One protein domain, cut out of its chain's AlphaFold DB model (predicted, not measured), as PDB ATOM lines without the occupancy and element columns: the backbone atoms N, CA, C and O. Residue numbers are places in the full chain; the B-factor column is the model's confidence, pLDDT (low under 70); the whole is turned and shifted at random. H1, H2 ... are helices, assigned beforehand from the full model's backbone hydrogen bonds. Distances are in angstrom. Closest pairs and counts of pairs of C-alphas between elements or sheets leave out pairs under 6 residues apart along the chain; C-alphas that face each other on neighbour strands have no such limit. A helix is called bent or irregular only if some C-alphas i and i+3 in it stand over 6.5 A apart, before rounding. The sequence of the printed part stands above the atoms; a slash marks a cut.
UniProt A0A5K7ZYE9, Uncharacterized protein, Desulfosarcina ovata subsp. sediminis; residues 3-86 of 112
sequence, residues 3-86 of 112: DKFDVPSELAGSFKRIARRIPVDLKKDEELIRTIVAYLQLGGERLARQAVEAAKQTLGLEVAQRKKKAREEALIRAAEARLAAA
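Overview. This is residues 3 to 86 of the 112 residues of an uncharacterized protein of Desulfosarcina ovata subsp. sediminis (UniProt A0A5K7ZYE9). One very long, nearly straight helical arm, H2b, sticks out with its residues 60 to 86 from a small compact head. In the head, the arm H2a folds back beside the first part of H2b, and the short helix H1 packs on both. The printed part has 84 residues with two named helices, H1 then H2, and no named strand; the class is all helix. The whole is extended, with a radius of gyration of the C-alphas of 20.0 A, and spans 70 by 23 by 16 A, its length made by H2b.

Along the chain. H2, residues 30 to 86, was assigned as one helix by its hydrogen bonds but is bent: C-alphas 42 and 45 are 9.5 A apart. Its arm H2b, residues 45 to 86, is 61.8 A long, from C-alpha 45 at (-5.963, 28.248, 39.655) to C-alpha 86 at (-52.674, 0.256, 10.464). Its arm H2a, residues 30 to 42, measures 18.3 A. H1, residues 9 to 19, measures 14.9 A and begins with C-alpha 9 at (-3.328, 41.805, 35.227); it is irregular, with C-alphas 10 and 13 at 7.1 A.

Arrangement. H2b touches H2a with residues 45 to 55 alone, opposite ways at a shallow tilt of 27 degrees; the closest C-alphas, of Ile 36 and Ala 48, are 4.9 A apart. H2b touches H1 with residues 45 to 52 alone, the same way at a shallow tilt of 32 degrees; the closest C-alphas, of Ser 14 and Glu 45, are 6.4 A apart. H2a touches H1 with residues 36 to 41 alone, opposite ways at a steep tilt of 54 degrees; the closest C-alphas, of Leu 11 and Leu 40, are 7.1 A apart. Every O i to N i+4 pair is within hydrogen-bond range in H2a and H2b, and 5 of 7 are in H1.

Size, cuts and confidence. The C-alphas of Glu 10 and Ala 86, the two farthest apart, are 70.0 A from each other. Without residues 60 to 86, which stand free, the body spans 30 by 22 by 17 A. The link from H1 to H2 is short, with 10 residues, and the printed part has no cut. The mean pLDDT of the printed part is 85.4; residues 3 to 5 and 85 to 86 are under 70.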
ATOM      1  N   ASP A   3     -12.944  39.096  26.405       59.53
ATOM      2  CA  ASP A   3     -12.175  40.346  26.564       59.53
ATOM      3  C   ASP A   3     -12.953  41.497  27.234       59.53
ATOM      4  O   ASP A   3     -12.408  42.580  27.414       59.53
ATOM      5  N   LYS A   4     -14.232  41.290  27.587       67.06
ATOM      6  CA  LYS A   4     -15.050  42.275  28.317       67.06
ATOM      7  C   LYS A   4     -14.962  42.148  29.840       67.06
ATOM      8  O   LYS A   4     -15.504  43.003  30.534       67.06
ATOM      9  N   PHE A   5     -14.347  41.090  30.363       69.94
ATOM     10  CA  PHE A   5     -14.254  40.883  31.807       69.94
ATOM     11  C   PHE A   5     -13.012  41.565  32.357       69.94
ATOM     12  O   PHE A   5     -11.918  41.403  31.816       69.94
ATOM     13  N   ASP A   6     -13.193  42.299  33.451       74.38
ATOM     14  CA  ASP A   6     -12.095  42.934  34.167       74.38
ATOM     15  C   ASP A   6     -11.327  41.865  34.956       74.38
ATOM     16  O   ASP A   6     -11.693  41.474  36.067       74.38
ATOM     17  N   VAL A   7     -10.317  41.288  34.306       80.00
ATOM     18  CA  VAL A   7      -9.417  40.309  34.914       80.00
ATOM     19  C   VAL A   7      -8.175  41.056  35.389       80.00
ATOM     20  O   VAL A   7      -7.464  41.612  34.548       80.00
ATOM     21  N   PRO A   8      -7.852  41.025  36.697       85.38
ATOM     22  CA  PRO A   8      -6.629  41.633  37.204       85.38
ATOM     23  C   PRO A   8      -5.404  41.158  36.418       85.38
ATOM     24  O   PRO A   8      -5.265  39.962  36.137       85.38
ATOM     25  N   SER A   9      -4.504  42.079  36.071       84.00
ATOM     26  CA  SER A   9      -3.328  41.805  35.227       84.00
ATOM     27  C   SER A   9      -2.449  40.675  35.779       84.00
ATOM     28  O   SER A   9      -1.948  39.847  35.018       84.00
ATOM     29  N   GLU A  10      -2.349  40.576  37.103       88.50
ATOM     30  CA  GLU A  10      -1.643  39.514  37.828       88.50
ATOM     31  C   GLU A  10      -2.239  38.116  37.575       88.50
ATOM     32  O   GLU A  10      -1.526  37.112  37.524       88.50
ATOM     33  N   LEU A  11      -3.554  38.041  37.360       87.94
ATOM     34  CA  LEU A  11      -4.298  36.800  37.147       87.94
ATOM     35  C   LEU A  11      -4.527  36.489  35.666       87.94
ATOM     36  O   LEU A  11      -4.898  35.359  35.336       87.94
ATOM     37  N   ALA A  12      -4.264  37.434  34.760       87.69
ATOM     38  CA  ALA A  12      -4.516  37.296  33.326       87.69
ATOM     39  C   ALA A  12      -3.828  36.061  32.713       87.69
ATOM     40  O   ALA A  12      -4.414  35.352  31.889       87.69
ATOM     41  N   GLY A  13      -2.605  35.742  33.153       90.62
ATOM     42  CA  GLY A  13      -1.891  34.543  32.709       90.62
ATOM     43  C   GLY A  13      -2.594  33.246  33.123       90.62
ATOM     44  O   GLY A  13      -2.772  32.341  32.302       90.62
ATOM     45  N   SER A  14      -3.029  33.166  34.380       91.12
ATOM     46  CA  SER A  14      -3.771  32.023  34.929       91.12
ATOM     47  C   SER A  14      -5.139  31.885  34.274       91.12
ATOM     48  O   SER A  14      -5.503  30.803  33.812       91.12
ATOM     49  N   PHE A  15      -5.847  32.998  34.116       91.38
ATOM     50  CA  PHE A  15      -7.116  33.054  33.412       91.38
ATOM     51  C   PHE A  15      -6.990  32.558  31.968       91.38
ATOM     52  O   PHE A  15      -7.744  31.680  31.562       91.38
ATOM     53  N   LYS A  16      -5.975  32.996  31.212       90.94
ATOM     54  CA  LYS A  16      -5.736  32.527  29.835       90.94
ATOM     55  C   LYS A  16      -5.501  31.014  29.756       90.94
ATOM     56  O   LYS A  16      -5.937  30.376  28.796       90.94
ATOM     57  N   ARG A  17      -4.830  30.414  30.749       92.62
ATOM     58  CA  ARG A  17      -4.647  28.951  30.823       92.62
ATOM     59  C   ARG A  17      -5.965  28.222  31.071       92.62
ATOM     60  O   ARG A  17      -6.212  27.202  30.429       92.62
ATOM     61  N   ILE A  18      -6.810  28.746  31.957       91.50
ATOM     62  CA  ILE A  18      -8.120  28.162  32.272       91.50
ATOM     63  C   ILE A  18      -9.105  28.357  31.116       91.50
ATOM     64  O   ILE A  18      -9.766  27.403  30.719       91.50
ATOM     65  N   ALA A  19      -9.138  29.539  30.503       89.75
ATOM     66  CA  ALA A  19     -10.025  29.878  29.392       89.75
ATOM     67  C   ALA A  19      -9.867  28.936  28.185       89.75
ATOM     68  O   ALA A  19     -10.833  28.646  27.480       89.75
ATOM     69  N   ARG A  20      -8.660  28.395  27.964       91.44
ATOM     70  CA  ARG A  20      -8.403  27.369  26.936       91.44
ATOM     71  C   ARG A  20      -9.102  26.035  27.212       91.44
ATOM     72  O   ARG A  20      -9.315  25.275  26.276       91.44
ATOM     73  N   ARG A  21      -9.436  25.747  28.470       90.50
ATOM     74  CA  ARG A  21     -10.118  24.515  28.896       90.50
ATOM     75  C   ARG A  21     -11.640  24.633  28.871       90.50
ATOM     76  O   ARG A  21     -12.301  23.608  29.007       90.50
ATOM     77  N   ILE A  22     -12.179  25.843  28.723       90.75
ATOM     78  CA  ILE A  22     -13.621  26.085  28.663       90.75
ATOM     79  C   ILE A  22     -14.141  25.597  27.298       90.75
ATOM     80  O   ILE A  22     -13.609  26.032  26.266       90.75
ATOM     81  N   PRO A  23     -15.157  24.713  27.261       90.19
ATOM     82  CA  PRO A  23     -15.849  24.333  26.031       90.19
ATOM     83  C   PRO A  23     -16.344  25.554  25.261       90.19
ATOM     84  O   PRO A  23     -16.750  26.545  25.862       90.19
ATOM     85  N   VAL A  24     -16.340  25.490  23.928       89.38
ATOM     86  CA  VAL A  24     -16.744  26.626  23.078       89.38
ATOM     87  C   VAL A  24     -18.156  27.106  23.421       89.38
ATOM     88  O   VAL A  24     -18.371  28.312  23.531       89.38
ATOM     89  N   ASP A  25     -19.070  26.177  23.701       87.25
ATOM     90  CA  ASP A  25     -20.458  26.469  24.072       87.25
ATOM     91  C   ASP A  25     -20.589  27.279  25.366       87.25
ATOM     92  O   ASP A  25     -21.540  28.042  25.515       87.25
ATOM     93  N   LEU A  26     -19.612  27.157  26.267       88.19
ATOM     94  CA  LEU A  26     -19.585  27.833  27.563       88.19
ATOM     95  C   LEU A  26     -18.732  29.110  27.555       88.19
ATOM     96  O   LEU A  26     -18.734  29.863  28.518       88.19
ATOM     97  N   LYS A  27     -18.018  29.427  26.465       87.50
ATOM     98  CA  LYS A  27     -17.231  30.678  26.364       87.50
ATOM     99  C   LYS A  27     -18.084  31.941  26.224       87.50
ATOM    100  O   LYS A  27     -17.558  33.046  26.334       87.50
ATOM    101  N   LYS A  28     -19.368  31.774  25.913       88.00
ATOM    102  CA  LYS A  28     -20.376  32.843  25.874       88.00
ATOM    103  C   LYS A  28     -21.110  33.007  27.206       88.00
ATOM    104  O   LYS A  28     -21.848  33.970  27.355       88.00
ATOM    105  N   ASP A  29     -20.924  32.071  28.133       88.94
ATOM    106  CA  ASP A  29     -21.537  32.124  29.451       88.94
ATOM    107  C   ASP A  29     -20.775  33.129  30.321       88.94
ATOM    108  O   ASP A  29     -19.658  32.885  30.788       88.94
ATOM    109  N   GLU A  30     -21.376  34.305  30.486       89.25
ATOM    110  CA  GLU A  30     -20.791  35.383  31.271       89.25
ATOM    111  C   GLU A  30     -20.724  35.051  32.765       89.25
ATOM    112  O   GLU A  30     -19.799  35.493  33.451       89.25
ATOM    113  N   GLU A  31     -21.669  34.262  33.274       90.25
ATOM    114  CA  GLU A  31     -21.735  33.871  34.681       90.25
ATOM    115  C   GLU A  31     -20.618  32.885  35.021       90.25
ATOM    116  O   GLU A  31     -19.915  33.053  36.027       90.25
ATOM    117  N   LEU A  32     -20.362  31.925  34.126       90.62
ATOM    118  CA  LEU A  32     -19.218  31.028  34.250       90.62
ATOM    119  C   LEU A  32     -17.901  31.811  34.260       90.62
ATOM    120  O   LEU A  32     -17.030  31.551  35.094       90.62
ATOM    121  N   ILE A  33     -17.740  32.788  33.364       91.38
ATOM    122  CA  ILE A  33     -16.508  33.581  33.299       91.38
ATOM    123  C   ILE A  33     -16.321  34.407  34.579       91.38
ATOM    124  O   ILE A  33     -15.221  34.405  35.135       91.38
ATOM    125  N   ARG A  34     -17.378  35.046  35.102       91.19
ATOM    126  CA  ARG A  34     -17.327  35.767  36.391       91.19
ATOM    127  C   ARG A  34     -16.946  34.842  37.541       91.19
ATOM    128  O   ARG A  34     -16.078  35.192  38.337       91.19
ATOM    129  N   THR A  35     -17.532  33.648  37.589       91.75
ATOM    130  CA  THR A  35     -17.220  32.633  38.602       91.75
ATOM    131  C   THR A  35     -15.753  32.214  38.541       91.75
ATOM    132  O   THR A  35     -15.083  32.139  39.568       91.75
ATOM    133  N   ILE A  36     -15.211  32.007  37.338       92.38
ATOM    134  CA  ILE A  36     -13.796  31.663  37.140       92.38
ATOM    135  C   ILE A  36     -12.876  32.778  37.641       92.38
ATOM    136  O   ILE A  36     -11.876  32.485  38.297       92.38
ATOM    137  N   VAL A  37     -13.194  34.042  37.350       91.88
ATOM    138  CA  VAL A  37     -12.404  35.192  37.820       91.88
ATOM    139  C   VAL A  37     -12.465  35.303  39.345       91.88
ATOM    140  O   VAL A  37     -11.419  35.406  39.983       91.88
ATOM    141  N   ALA A  38     -13.654  35.184  39.938       91.88
ATOM    142  CA  ALA A  38     -13.825  35.192  41.389       91.88
ATOM    143  C   ALA A  38     -13.050  34.045  42.058       91.88
ATOM    144  O   ALA A  38     -12.368  34.235  43.061       91.88
ATOM    145  N   TYR A  39     -13.083  32.845  41.478       94.31
ATOM    146  CA  TYR A  39     -12.367  31.693  42.024       94.31
ATOM    147  C   TYR A  39     -10.856  31.800  41.850       94.31
ATOM    148  O   TYR A  39     -10.122  31.326  42.715       94.31
ATOM    149  N   LEU A  40     -10.379  32.459  40.793       91.81
ATOM    150  CA  LEU A  40      -8.967  32.809  40.659       91.81
ATOM    151  C   LEU A  40      -8.516  33.774  41.758       91.81
ATOM    152  O   LEU A  40      -7.416  33.602  42.274       91.81
ATOM    153  N   GLN A  41      -9.355  34.745  42.130       90.38
ATOM    154  CA  GLN A  41      -9.060  35.698  43.205       90.38
ATOM    155  C   GLN A  41      -9.094  35.043  44.595       90.38
ATOM    156  O   GLN A  41      -8.228  35.316  45.419       90.38
ATOM    157  N   LEU A  42     -10.072  34.171  44.856       90.56
ATOM    158  CA  LEU A  42     -10.302  33.588  46.186       90.56
ATOM    159  C   LEU A  42      -9.472  32.326  46.462       90.56
ATOM    160  O   LEU A  42      -8.984  32.133  47.571       90.56
ATOM    161  N   GLY A  43      -9.349  31.439  45.472       84.00
ATOM    162  CA  GLY A  43      -8.778  30.094  45.636       84.00
ATOM    163  C   GLY A  43      -7.722  29.728  44.593       84.00
ATOM    164  O   GLY A  43      -7.271  28.579  44.537       84.00
ATOM    165  N   GLY A  44      -7.328  30.683  43.748       90.94
ATOM    166  CA  GLY A  44      -6.325  30.495  42.711       90.94
ATOM    167  C   GLY A  44      -6.745  29.529  41.600       90.94
ATOM    168  O   GLY A  44      -7.915  29.233  41.351       90.94
ATOM    169  N   GLU A  45      -5.745  29.013  40.886       90.88
ATOM    170  CA  GLU A  45      -5.963  28.248  39.655       90.88
ATOM    171  C   GLU A  45      -6.636  26.882  39.890       90.88
ATOM    172  O   GLU A  45      -7.341  26.391  39.008       90.88
ATOM    173  N   ARG A  46      -6.471  26.257  41.065       92.31
ATOM    174  CA  ARG A  46      -7.084  24.944  41.355       92.31
ATOM    175  C   ARG A  46      -8.605  25.037  41.446       92.31
ATOM    176  O   ARG A  46      -9.285  24.225  40.823       92.31
ATOM    177  N   LEU A  47      -9.120  26.032  42.165       91.69
ATOM    178  CA  LEU A  47     -10.558  26.216  42.357       91.69
ATOM    179  C   LEU A  47     -11.244  26.608  41.043       91.69
ATOM    180  O   LEU A  47     -12.250  26.023  40.646       91.69
ATOM    181  N   ALA A  48     -10.636  27.531  40.300       93.06
ATOM    182  CA  ALA A  48     -11.150  27.939  39.001       93.06
ATOM    183  C   ALA A  48     -11.126  26.795  37.964       93.06
ATOM    184  O   ALA A  48     -12.019  26.698  37.124       93.06
ATOM    185  N   ARG A  49     -10.161  25.864  38.047       93.50
ATOM    186  CA  ARG A  49     -10.190  24.626  37.245       93.50
ATOM    187  C   ARG A  49     -11.355  23.717  37.625       93.50
ATOM    188  O   ARG A  49     -11.987  23.175  36.727       93.50
ATOM    189  N   GLN A  50     -11.646  23.556  38.915       93.12
ATOM    190  CA  GLN A  50     -12.780  22.743  39.365       93.12
ATOM    191  C   GLN A  50     -14.114  23.300  38.863       93.12
ATOM    192  O   GLN A  50     -14.938  22.521  38.395       93.12
ATOM    193  N   ALA A  51     -14.294  24.625  38.856       91.69
ATOM    194  CA  ALA A  51     -15.483  25.249  38.272       91.69
ATOM    195  C   ALA A  51     -15.656  24.907  36.785       91.69
ATOM    196  O   ALA A  51     -16.753  24.565  36.352       91.69
ATOM    197  N   VAL A  52     -14.570  24.932  36.003       92.88
ATOM    198  CA  VAL A  52     -14.621  24.548  34.583       92.88
ATOM    199  C   VAL A  52     -14.977  23.072  34.404       92.88
ATOM    200  O   VAL A  52     -15.751  22.741  33.509       92.88
ATOM    201  N   GLU A  53     -14.432  22.176  35.228       93.75
ATOM    202  CA  GLU A  53     -14.770  20.750  35.147       93.75
ATOM    203  C   GLU A  53     -16.221  20.476  35.566       93.75
ATOM    204  O   GLU A  53     -16.909  19.710  34.892       93.75
ATOM    205  N   ALA A  54     -16.729  21.158  36.596       92.12
ATOM    206  CA  ALA A  54     -18.138  21.081  36.975       92.12
ATOM    207  C   ALA A  54     -19.052  21.561  35.834       92.12
ATOM    208  O   ALA A  54     -20.003  20.871  35.477       92.12
ATOM    209  N   ALA A  55     -18.706  22.684  35.193       90.75
ATOM    210  CA  ALA A  55     -19.465  23.233  34.069       90.75
ATOM    211  C   ALA A  55     -19.470  22.305  32.835       90.75
ATOM    212  O   ALA A  55     -20.456  22.214  32.104       90.75
ATOM    213  N   LYS A  56     -18.379  21.564  32.597       92.25
ATOM    214  CA  LYS A  56     -18.339  20.525  31.554       92.25
ATOM    215  C   LYS A  56     -19.276  19.365  31.864       92.25
ATOM    216  O   LYS A  56     -19.937  18.862  30.958       92.25
ATOM    217  N   GLN A  57     -19.301  18.919  33.119       91.25
ATOM    218  CA  GLN A  57     -20.152  17.811  33.543       91.25
ATOM    219  C   GLN A  57     -21.631  18.176  33.406       91.25
ATOM    220  O   GLN A  57     -22.388  17.394  32.836       91.25
ATOM    221  N   THR A  58     -22.031  19.374  33.840       89.44
ATOM    222  CA  THR A  58     -23.410  19.854  33.674       89.44
ATOM    223  C   THR A  58     -23.800  19.970  32.205       89.44
ATOM    224  O   THR A  58     -24.841  19.437  31.825       89.44
ATOM    225  N   LEU A  59     -22.946  20.542  31.348       87.62
ATOM    226  CA  LEU A  59     -23.203  20.582  29.903       87.62
ATOM    227  C   LEU A  59     -23.381  19.172  29.312       87.62
ATOM    228  O   LEU A  59     -24.283  18.937  28.509       87.62
ATOM    229  N   GLY A  60     -22.543  18.216  29.722       84.75
ATOM    230  CA  GLY A  60     -22.653  16.822  29.292       84.75
ATOM    231  C   GLY A  60     -23.990  16.188  29.682       84.75
ATOM    232  O   GLY A  60     -24.611  15.507  28.862       84.75
ATOM    233  N   LEU A  61     -24.463  16.452  30.902       87.00
ATOM    234  CA  LEU A  61     -25.758  15.978  31.389       87.00
ATOM    235  C   LEU A  61     -26.925  16.607  30.622       87.00
ATOM    236  O   LEU A  61     -27.823  15.881  30.198       87.00
ATOM    237  N   GLU A  62     -26.899  17.918  30.375       84.12
ATOM    238  CA  GLU A  62     -27.941  18.595  29.595       84.12
ATOM    239  C   GLU A  62     -28.036  18.044  28.169       84.12
ATOM    240  O   GLU A  62     -29.129  17.768  27.665       84.12
ATOM    241  N   VAL A  63     -26.894  17.841  27.508       86.19
ATOM    242  CA  VAL A  63     -26.857  17.266  26.158       86.19
ATOM    243  C   VAL A  63     -27.385  15.831  26.167       86.19
ATOM    244  O   VAL A  63     -28.152  15.457  25.276       86.19
ATOM    245  N   ALA A  64     -27.021  15.027  27.167       84.19
ATOM    246  CA  ALA A  64     -27.527  13.666  27.309       84.19
ATOM    247  C   ALA A  64     -29.050  13.639  27.525       84.19
ATOM    248  O   ALA A  64     -29.749  12.861  26.872       84.19
ATOM    249  N   GLN A  65     -29.577  14.526  28.371       83.69
ATOM    250  CA  GLN A  65     -31.014  14.666  28.609       83.69
ATOM    251  C   GLN A  65     -31.763  15.088  27.342       83.69
ATOM    252  O   GLN A  65     -32.776  14.476  27.000       83.69
ATOM    253  N   ARG A  66     -31.244  16.068  26.592       77.81
ATOM    254  CA  ARG A  66     -31.840  16.485  25.312       77.81
ATOM    255  C   ARG A  66     -31.878  15.343  24.300       77.81
ATOM    256  O   ARG A  66     -32.901  15.144  23.653       77.81
ATOM    257  N   LYS A  67     -30.799  14.561  24.191       79.69
ATOM    258  CA  LYS A  67     -30.755  13.385  23.307       79.69
ATOM    259  C   LYS A  67     -31.754  12.310  23.723       79.69
ATOM    260  O   LYS A  67     -32.400  11.726  22.858       79.69
ATOM    261  N   LYS A  68     -31.900  12.059  25.027       82.50
ATOM    262  CA  LYS A  68     -32.885  11.105  25.547       82.50
ATOM    263  C   LYS A  68     -34.307  11.541  25.192       82.50
ATOM    264  O   LYS A  68     -35.037  10.750  24.606       82.50
ATOM    265  N   LYS A  69     -34.647  12.808  25.441       80.81
ATOM    266  CA  LYS A  69     -35.960  13.370  25.102       80.81
ATOM    267  C   LYS A  69     -36.254  13.283  23.600       80.81
ATOM    268  O   LYS A  69     -37.311  12.805  23.213       80.81
ATOM    269  N   ALA A  70     -35.295  13.660  22.754       78.94
ATOM    270  CA  ALA A  70     -35.454  13.568  21.301       78.94
ATOM    271  C   ALA A  70     -35.662  12.121  20.821       78.94
ATOM    272  O   ALA A  70     -36.430  11.876  19.893       78.94
ATOM    273  N   ARG A  71     -34.995  11.149  21.457       76.06
ATOM    274  CA  ARG A  71     -35.177   9.726  21.147       76.06
ATOM    275  C   ARG A  71     -36.556   9.219  21.573       76.06
ATOM    276  O   ARG A  71     -37.161   8.462  20.824       76.06
ATOM    277  N   GLU A  72     -37.040   9.626  22.743       77.69
ATOM    278  CA  GLU A  72     -38.382   9.275  23.228       77.69
ATOM    279  C   GLU A  72     -39.473   9.856  22.317       77.69
ATOM    280  O   GLU A  72     -40.352   9.120  21.878       77.69
ATOM    281  N   GLU A  73     -39.366  11.130  21.930       74.31
ATOM    282  CA  GLU A  73     -40.306  11.767  20.994       74.31
ATOM    283  C   GLU A  73     -40.291  11.107  19.603       74.31
ATOM    284  O   GLU A  73     -41.342  10.928  18.989       74.31
ATOM    285  N   ALA A  74     -39.118  10.698  19.107       79.06
ATOM    286  CA  ALA A  74     -39.009   9.988  17.833       79.06
ATOM    287  C   ALA A  74     -39.666   8.600  17.875       79.06
ATOM    288  O   ALA A  74     -40.300   8.194  16.902       79.06
ATOM    289  N   LEU A  75     -39.539   7.881  18.995       80.75
ATOM    290  CA  LEU A  75     -40.183   6.580  19.183       80.75
ATOM    291  C   LEU A  75     -41.707   6.708  19.260       80.75
ATOM    292  O   LEU A  75     -42.401   5.912  18.635       80.75
ATOM    293  N   ILE A  76     -42.218   7.723  19.963       82.81
ATOM    294  CA  ILE A  76     -43.660   8.002  20.030       82.81
ATOM    295  C   ILE A  76     -44.195   8.339  18.637       82.81
ATOM    296  O   ILE A  76     -45.138   7.702  18.183       82.81
ATOM    297  N   ARG A  77     -43.537   9.247  17.903       76.00
ATOM    298  CA  ARG A  77     -43.949   9.606  16.536       76.00
ATOM    299  C   ARG A  77     -43.919   8.409  15.580       76.00
ATOM    300  O   ARG A  77     -44.787   8.288  14.724       76.00
ATOM    301  N   ALA A  78     -42.931   7.523  15.710       79.94
ATOM    302  CA  ALA A  78     -42.862   6.305  14.903       79.94
ATOM    303  C   ALA A  78     -43.983   5.310  15.253       79.94
ATOM    304  O   ALA A  78     -44.523   4.659  14.361       79.94
ATOM    305  N   ALA A  79     -44.346   5.202  16.534       79.81
ATOM    306  CA  ALA A  79     -45.463   4.375  16.981       79.81
ATOM    307  C   ALA A  79     -46.817   4.941  16.517       79.81
ATOM    308  O   ALA A  79     -47.639   4.188  16.006       79.81
ATOM    309  N   GLU A  80     -47.018   6.257  16.614       74.56
ATOM    310  CA  GLU A  80     -48.214   6.946  16.109       74.56
ATOM    311  C   GLU A  80     -48.357   6.797  14.591       74.56
ATOM    312  O   GLU A  80     -49.440   6.485  14.109       74.56
ATOM    313  N   ALA A  81     -47.263   6.939  13.832       78.19
ATOM    314  CA  ALA A  81     -47.281   6.735  12.384       78.19
ATOM    315  C   ALA A  81     -47.633   5.288  11.998       78.19
ATOM    316  O   ALA A  81     -48.365   5.074  11.037       78.19
ATOM    317  N   ARG A  82     -47.149   4.293  12.755       70.62
ATOM    318  CA  ARG A  82     -47.529   2.887  12.549       70.62
ATOM    319  C   ARG A  82     -48.993   2.621  12.873       70.62
ATOM    320  O   ARG A  82     -49.634   1.889  12.132       70.62
ATOM    321  N   LEU A  83     -49.515   3.206  13.950       74.88
ATOM    322  CA  LEU A  83     -50.923   3.060  14.311       74.88
ATOM    323  C   LEU A  83     -51.831   3.717  13.259       74.88
ATOM    324  O   LEU A  83     -52.807   3.111  12.849       74.88
ATOM    325  N   ALA A  84     -51.468   4.904  12.768       71.00
ATOM    326  CA  ALA A  84     -52.207   5.595  11.712       71.00
ATOM    327  C   ALA A  84     -52.160   4.866  10.355       71.00
ATOM    328  O   ALA A  84     -53.127   4.927   9.606       71.00
ATOM    329  N   ALA A  85     -51.058   4.176  10.037       69.50
ATOM    330  CA  ALA A  85     -50.982   3.320   8.853       69.50
ATOM    331  C   ALA A  85     -51.847   2.057   9.003       69.50
ATOM    332  O   ALA A  85     -52.562   1.698   8.076       69.50
ATOM    333  N   ALA A  86     -51.846   1.431  10.184       65.62
ATOM    334  CA  ALA A  86     -52.674   0.256  10.464       65.62
ATOM    335  C   ALA A  86     -54.186   0.567  10.493       65.62
ATOM    336  O   ALA A  86     -54.987  -0.300  10.170       65.62
TER     337      ALA A  86